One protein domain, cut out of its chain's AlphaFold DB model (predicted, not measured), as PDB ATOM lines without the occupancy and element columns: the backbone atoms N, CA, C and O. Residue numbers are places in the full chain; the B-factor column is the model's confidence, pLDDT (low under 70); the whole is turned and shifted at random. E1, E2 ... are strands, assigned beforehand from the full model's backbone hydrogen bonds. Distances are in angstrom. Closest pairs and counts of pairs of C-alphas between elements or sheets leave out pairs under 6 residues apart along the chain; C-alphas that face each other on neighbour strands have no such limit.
ATOM      1  N   GLN A  35     -12.122  29.916  38.877       55.66
ATOM      2  CA  GLN A  35     -12.408  31.174  39.578       55.66
ATOM      3  C   GLN A  35     -13.345  32.093  38.779       55.66
ATOM      4  O   GLN A  35     -12.994  32.620  37.727       55.66
ATOM      5  N   TYR A  36     -14.551  32.300  39.305       66.31
ATOM      6  CA  TYR A  36     -15.585  33.174  38.756       66.31
ATOM      7  C   TYR A  36     -15.636  34.498  39.518       66.31
ATOM      8  O   TYR A  36     -15.606  34.521  40.745       66.31
ATOM      9  N   TYR A  37     -15.778  35.614  38.807       68.06
ATOM     10  CA  TYR A  37     -15.968  36.911  39.453       68.06
ATOM     11  C   TYR A  37     -17.412  37.086  39.925       68.06
ATOM     12  O   TYR A  37     -18.351  36.911  39.147       68.06
ATOM     13  N   ALA A  38     -17.578  37.470  41.188       68.00
ATOM     14  CA  ALA A  38     -18.857  37.819  41.790       68.00
ATOM     15  C   ALA A  38     -18.794  39.239  42.371       68.00
ATOM     16  O   ALA A  38     -17.783  39.657  42.930       68.00
ATOM     17  N   PHE A  39     -19.888  39.989  42.245       70.38
ATOM     18  CA  PHE A  39     -19.996  41.368  42.755       70.38
ATOM     19  C   PHE A  39     -20.880  41.467  44.004       70.38
ATOM     20  O   PHE A  39     -21.083  42.545  44.559       70.38
ATOM     21  N   GLU A  40     -21.424  40.334  44.443       78.44
ATOM     22  CA  GLU A  40     -22.188  40.228  45.679       78.44
ATOM     23  C   GLU A  40     -21.249  40.239  46.883       78.44
ATOM     24  O   GLU A  40     -20.113  39.759  46.809       78.44
ATOM     25  N   LYS A  41     -21.735  40.758  48.013       75.12
ATOM     26  CA  LYS A  41     -20.959  40.763  49.250       75.12
ATOM     27  C   LYS A  41     -20.766  39.315  49.736       75.12
ATOM     28  O   LYS A  41     -21.765  38.643  49.991       75.12
ATOM     29  N   PRO A  42     -19.521  38.834  49.871       78.81
ATOM     30  CA  PRO A  42     -19.244  37.488  50.350       78.81
ATOM     31  C   PRO A  42     -19.550  37.361  51.845       78.81
ATOM     32  O   PRO A  42     -19.561  38.350  52.582       78.81
ATOM     33  N   VAL A  43     -19.758  36.124  52.304       80.00
ATOM     34  CA  VAL A  43     -19.870  35.807  53.741       80.00
ATOM     35  C   VAL A  43     -18.491  35.833  54.417       80.00
ATOM     36  O   VAL A  43     -18.382  36.092  55.614       80.00
ATOM     37  N   VAL A  44     -17.427  35.610  53.644       82.19
ATOM     38  CA  VAL A  44     -16.034  35.670  54.099       82.19
ATOM     39  C   VAL A  44     -15.485  37.098  54.117       82.19
ATOM     40  O   VAL A  44     -15.881  37.956  53.327       82.19
ATOM     41  N   ALA A  45     -14.548  37.350  55.032       85.06
ATOM     42  CA  ALA A  45     -13.831  38.617  55.099       85.06
ATOM     43  C   ALA A  45     -12.913  38.798  53.881       85.06
ATOM     44  O   ALA A  45     -12.377  37.832  53.336       85.06
ATOM     45  N   ALA A  46     -12.711  40.054  53.479       85.50
ATOM     46  CA  ALA A  46     -11.724  40.390  52.466       85.50
ATOM     47  C   ALA A  46     -10.314  40.027  52.950       85.50
ATOM     48  O   ALA A  46     -10.002  40.149  54.134       85.50
ATOM     49  N   THR A  47      -9.469  39.596  52.022       86.44
ATOM     50  CA  THR A  47      -8.058  39.269  52.276       86.44
ATOM     51  C   THR A  47      -7.125  40.253  51.582       86.44
ATOM     52  O   THR A  47      -6.017  40.514  52.052       86.44
ATOM     53  N   GLU A  48      -7.582  40.830  50.471       87.38
ATOM     54  CA  GLU A  48      -6.808  41.748  49.645       87.38
ATOM     55  C   GLU A  48      -7.664  42.942  49.217       87.38
ATOM     56  O   GLU A  48      -8.887  42.948  49.384       87.38
ATOM     57  N   TYR A  49      -7.028  43.964  48.653       87.31
ATOM     58  CA  TYR A  49      -7.734  45.089  48.054       87.31
ATOM     59  C   TYR A  49      -7.018  45.644  46.822       87.31
ATOM     60  O   TYR A  49      -5.790  45.653  46.756       87.31
ATOM     61  N   TYR A  50      -7.797  46.151  45.868       84.50
ATOM     62  CA  TYR A  50      -7.317  47.037  44.813       84.50
ATOM     63  C   TYR A  50      -7.438  48.493  45.246       84.50
ATOM     64  O   TYR A  50      -8.431  48.891  45.856       84.50
ATOM     65  N   GLU A  51      -6.455  49.292  44.850       83.19
ATOM     66  CA  GLU A  51      -6.491  50.747  44.938       83.19
ATOM     67  C   GLU A  51      -6.537  51.327  43.524       83.19
ATOM     68  O   GLU A  51      -5.659  51.063  42.700       83.19
ATOM     69  N   ILE A  52      -7.586  52.096  43.241       77.69
ATOM     70  CA  ILE A  52      -7.796  52.774  41.965       77.69
ATOM     71  C   ILE A  52      -7.713  54.279  42.224       77.69
ATOM     72  O   ILE A  52      -8.571  54.857  42.892       77.69
ATOM     73  N   GLU A  53      -6.674  54.914  41.687       73.81
ATOM     74  CA  GLU A  53      -6.469  56.361  41.782       73.81
ATOM     75  C   GLU A  53      -7.080  57.058  40.555       73.81
ATOM     76  O   GLU A  53      -6.678  56.815  39.415       73.81
ATOM     77  N   LEU A  54      -8.057  57.939  40.783       71.50
ATOM     78  CA  LEU A  54      -8.714  58.771  39.768       71.50
ATOM     79  C   LEU A  54      -8.361  60.245  40.018       71.50
ATOM     80  O   LEU A  54      -9.216  61.069  40.345       71.50
ATOM     81  N   GLY A  55      -7.073  60.573  39.900       75.50
ATOM     82  CA  GLY A  55      -6.550  61.889  40.275       75.50
ATOM     83  C   GLY A  55      -6.397  62.005  41.792       75.50
ATOM     84  O   GLY A  55      -5.646  61.238  42.384       75.50
ATOM     85  N   GLU A  56      -7.099  62.954  42.419       71.56
ATOM     86  CA  GLU A  56      -7.092  63.124  43.885       71.56
ATOM     87  C   GLU A  56      -8.022  62.138  44.608       71.56
ATOM     88  O   GLU A  56      -7.823  61.841  45.785       71.56
ATOM     89  N   ALA A  57      -9.036  61.611  43.915       74.94
ATOM     90  CA  ALA A  57      -9.972  60.653  44.484       74.94
ATOM     91  C   ALA A  57      -9.397  59.232  44.436       74.94
ATOM     92  O   ALA A  57      -8.919  58.773  43.395       74.94
ATOM     93  N   LYS A  58      -9.495  58.519  45.559       78.75
ATOM     94  CA  LYS A  58      -9.109  57.111  45.679       78.75
ATOM     95  C   LYS A  58     -10.347  56.255  45.863       78.75
ATOM     96  O   LYS A  58     -11.220  56.588  46.660       78.75
ATOM     97  N   PHE A  59     -10.408  55.160  45.121       81.25
ATOM     98  CA  PHE A  59     -11.448  54.157  45.245       81.25
ATOM     99  C   PHE A  59     -10.823  52.814  45.575       81.25
ATOM    100  O   PHE A  59      -9.790  52.447  45.006       81.25
ATOM    101  N   TYR A  60     -11.459  52.077  46.473       85.50
ATOM    102  CA  TYR A  60     -10.951  50.800  46.933       85.50
ATOM    103  C   TYR A  60     -11.912  49.688  46.538       85.50
ATOM    104  O   TYR A  60     -13.132  49.849  46.553       85.50
ATOM    105  N   VAL A  61     -11.368  48.537  46.170       83.88
ATOM    106  CA  VAL A  61     -12.163  47.335  45.909       83.88
ATOM    107  C   VAL A  61     -11.620  46.235  46.789       83.88
ATOM    108  O   VAL A  61     -10.484  45.811  46.616       83.88
ATOM    109  N   HIS A  62     -12.421  45.777  47.739       87.00
ATOM    110  CA  HIS A  62     -12.086  44.622  48.551       87.00
ATOM    111  C   HIS A  62     -12.198  43.345  47.725       87.00
ATOM    112  O   HIS A  62     -13.157  43.157  46.976       87.00
ATOM    113  N   ILE A  63     -11.217  42.470  47.905       84.12
ATOM    114  CA  ILE A  63     -11.127  41.172  47.259       84.12
ATOM    115  C   ILE A  63     -11.268  40.114  48.347       84.12
ATOM    116  O   ILE A  63     -10.495  40.083  49.311       84.12
ATOM    117  N   ALA A  64     -12.255  39.242  48.190       87.19
ATOM    118  CA  ALA A  64     -12.375  38.039  49.000       87.19
ATOM    119  C   ALA A  64     -12.424  36.808  48.100       87.19
ATOM    120  O   ALA A  64     -13.034  36.833  47.029       87.19
ATOM    121  N   TYR A  65     -11.806  35.729  48.560       83.56
ATOM    122  CA  TYR A  65     -11.821  34.440  47.884       83.56
ATOM    123  C   TYR A  65     -12.777  33.515  48.629       83.56
ATOM    124  O   TYR A  65     -12.541  33.183  49.789       83.56
ATOM    125  N   ASP A  66     -13.863  33.122  47.968       82.69
ATOM    126  CA  ASP A  66     -14.857  32.194  48.502       82.69
ATOM    127  C   ASP A  66     -15.019  31.018  47.538       82.69
ATOM    128  O   ASP A  66     -15.647  31.135  46.484       82.69
ATOM    129  N   ASN A  67     -14.430  29.872  47.887       82.38
ATOM    130  CA  ASN A  67     -14.387  28.684  47.035       82.38
ATOM    131  C   ASN A  67     -13.837  29.004  45.628       82.38
ATOM    132  O   ASN A  67     -12.699  29.442  45.465       82.38
ATOM    133  N   GLU A  68     -14.670  28.792  44.612       77.31
ATOM    134  CA  GLU A  68     -14.411  29.049  43.197       77.31
ATOM    135  C   GLU A  68     -14.778  30.481  42.779       77.31
ATOM    136  O   GLU A  68     -14.947  30.765  41.596       77.31
ATOM    137  N   ARG A  69     -14.982  31.405  43.726       77.56
ATOM    138  CA  ARG A  69     -15.413  32.776  43.438       77.56
ATOM    139  C   ARG A  69     -14.454  33.813  43.995       77.56
ATOM    140  O   ARG A  69     -14.044  33.765  45.151       77.56
ATOM    141  N   ILE A  70     -14.145  34.794  43.157       81.06
ATOM    142  CA  ILE A  70     -13.438  36.012  43.536       81.06
ATOM    143  C   ILE A  70     -14.485  37.109  43.665       81.06
ATOM    144  O   ILE A  70     -15.098  37.522  42.679       81.06
ATOM    145  N   HIS A  71     -14.691  37.577  44.887       82.50
ATOM    146  CA  HIS A  71     -15.621  38.651  45.183       82.50
ATOM    147  C   HIS A  71     -14.912  39.993  45.101       82.50
ATOM    148  O   HIS A  71     -13.950  40.221  45.830       82.50
ATOM    149  N   LEU A  72     -15.403  40.875  44.234       82.81
ATOM    150  CA  LEU A  72     -14.897  42.235  44.067       82.81
ATOM    151  C   LEU A  72     -15.944  43.214  44.586       82.81
ATOM    152  O   LEU A  72     -16.934  43.496  43.908       82.81
ATOM    153  N   VAL A  73     -15.734  43.717  45.802       84.75
ATOM    154  CA  VAL A  73     -16.695  44.586  46.484       84.75
ATOM    155  C   VAL A  73     -16.149  46.010  46.556       84.75
ATOM    156  O   VAL A  73     -15.162  46.246  47.257       84.75
ATOM    157  N   PRO A  74     -16.764  46.974  45.855       83.94
ATOM    158  CA  PRO A  74     -16.354  48.369  45.935       83.94
ATOM    159  C   PRO A  74     -16.592  48.953  47.331       83.94
ATOM    160  O   PRO A  74     -17.616  48.684  47.960       83.94
ATOM    161  N   THR A  75     -15.668  49.789  47.797       84.25
ATOM    162  CA  THR A  75     -15.780  50.506  49.066       84.25
ATOM    163  C   THR A  75     -15.132  51.887  48.989       84.25
ATOM    164  O   THR A  75     -14.155  52.112  48.275       84.25
ATOM    165  N   ASN A  76     -15.697  52.818  49.754       80.81
ATOM    166  CA  ASN A  76     -15.163  54.170  49.927       80.81
ATOM    167  C   ASN A  76     -14.323  54.294  51.207       80.81
ATOM    168  O   ASN A  76     -13.758  55.350  51.476       80.81
ATOM    169  N   GLU A  77     -14.274  53.238  52.020       85.00
ATOM    170  CA  GLU A  77     -13.489  53.207  53.249       85.00
ATOM    171  C   GLU A  77     -12.034  52.864  52.945       85.00
ATOM    172  O   GLU A  77     -11.749  52.022  52.093       85.00
ATOM    173  N   VAL A  78     -11.114  53.506  53.669       85.94
ATOM    174  CA  VAL A  78      -9.691  53.178  53.586       85.94
ATOM    175  C   VAL A  78      -9.492  51.745  54.104       85.94
ATOM    176  O   VAL A  78      -9.872  51.469  55.246       85.94
ATOM    177  N   PRO A  79      -8.906  50.836  53.306       87.31
ATOM    178  CA  PRO A  79      -8.699  49.446  53.695       87.31
ATOM    179  C   PRO A  79      -7.844  49.326  54.958       87.31
ATOM    180  O   PRO A  79      -6.906  50.100  55.171       87.31
ATOM    181  N   SER A  80      -8.152  48.343  55.805       86.62
ATOM    182  CA  SER A  80      -7.367  48.085  57.012       86.62
ATOM    183  C   SER A  80      -5.948  47.633  56.662       86.62
ATOM    184  O   SER A  80      -5.718  46.955  55.664       86.62
ATOM    185  N   SER A  81      -4.983  47.919  57.539       84.50
ATOM    186  CA  SER A  81      -3.578  47.516  57.355       84.50
ATOM    187  C   SER A  81      -3.351  45.999  57.345       84.50
ATOM    188  O   SER A  81      -2.250  45.545  57.052       84.50
ATOM    189  N   SER A  82      -4.366  45.215  57.715       87.00
ATOM    190  CA  SER A  82      -4.360  43.752  57.644       87.00
ATOM    191  C   SER A  82      -4.646  43.211  56.241       87.00
ATOM    192  O   SER A  82      -4.429  42.025  56.010       87.00
ATOM    193  N   LEU A  83      -5.163  44.039  55.327       87.12
ATOM    194  CA  LEU A  83      -5.448  43.656  53.946       87.12
ATOM    195  C   LEU A  83      -4.213  43.866  53.072       87.12
ATOM    196  O   LEU A  83      -3.540  44.893  53.153       87.12
ATOM    197  N   THR A  84      -3.934  42.905  52.192       87.00
ATOM    198  CA  THR A  84      -2.810  43.018  51.254       87.00
ATOM    199  C   THR A  84      -3.211  43.874  50.055       87.00
ATOM    200  O   THR A  84      -4.220  43.603  49.406       87.00
ATOM    201  N   LEU A  85      -2.408  44.890  49.727       84.81
ATOM    202  CA  LEU A  85      -2.589  45.664  48.500       84.81
ATOM    203  C   LEU A  85      -2.251  44.788  47.292       84.81
ATOM    204  O   LEU A  85      -1.080  44.511  47.018       84.81
ATOM    205  N   ASN A  86      -3.274  44.387  46.547       80.00
ATOM    206  CA  ASN A  86      -3.104  43.710  45.278       80.00
ATOM    207  C   ASN A  86      -2.864  44.782  44.210       80.00
ATOM    208  O   ASN A  86      -3.751  45.558  43.866       80.00
ATOM    209  N   LYS A  87      -1.628  44.871  43.713       69.75
ATOM    210  CA  LYS A  87      -1.313  45.684  42.536       69.75
ATOM    211  C   LYS A  87      -1.374  44.755  41.330       69.75
ATOM    212  O   LYS A  87      -0.409  44.016  41.123       69.75
ATOM    213  N   PRO A  88      -2.456  44.770  40.532       59.66
ATOM    214  CA  PRO A  88      -2.461  44.002  39.304       59.66
ATOM    215  C   PRO A  88      -1.303  44.536  38.466       59.66
ATOM    216  O   PRO A  88      -1.103  45.751  38.388       59.66
ATOM    217  N   ILE A  89      -0.487  43.637  37.916       54.91
ATOM    218  CA  ILE A  89       0.651  44.005  37.073       54.91
ATOM    219  C   ILE A  89       0.072  44.799  35.899       54.91
ATOM    220  O   ILE A  89      -0.595  44.262  35.022       54.91
TER     221      ILE A  89
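Overview. This is residues 35 to 89 of the 122 residues of an uncharacterized protein of Acholeplasma hippikon (UniProt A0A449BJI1). A single strongly twisted, curled sheet of four strands makes the core: three strands fold back and forth as two joined hairpins, E2, E3 and E4, and the short E1 runs beside E4 at one edge. From the end of E4 the last stretch swings round to the other edge, where residues 84 to 85 run beside the start of E2. The printed part has 55 residues, with no named helix and four named strands, E1 to E4, under half of the residues; the class is all strand, and the mixed sheet has the order E1, E4, E3, E2. The whole is compact, with a radius of gyration of the C-alphas of 11.1 A, yet elongated, spanning 35 by 21 by 20 A.

Arrangement. E1, residues 36 to 38, is an edge strand and parallel to E4, residues 69 to 75, at 30 degrees; N 70 and O 36 are 2.8 A apart, within hydrogen-bond range. E1 is apart from E2, residues 48 to 54, the other edge strand. E2 and E3, residues 57 to 66, form a hairpin, antiparallel at 156 degrees, with N 50 and O 61 2.8 A apart. E3 and E4 form another, at 154 degrees, with N 62 and O 73 2.8 A apart. E2, E3 and E4 make a meander, each strand the antiparallel neighbour of the one before. Residues 84 to 85 pair, parallel, with residues 48 to 49 of E2.

Along the chain. E1 begins at C-alpha 36 (-15.585, 33.174, 38.756). E2 is 19.8 A long, E3 29.2 A and E4 18.6 A, ending at C-alpha 75 (-15.780, 50.506, 49.066).

Size, cuts and confidence. The C-alphas farthest apart, of Glu 56 and Asn 67, are 35.3 A apart. The printed part has no cut, and no link is long. Residues 76 to 89 hold no named element. Residues 35 to 38 and 87 to 89 have pLDDT under 70.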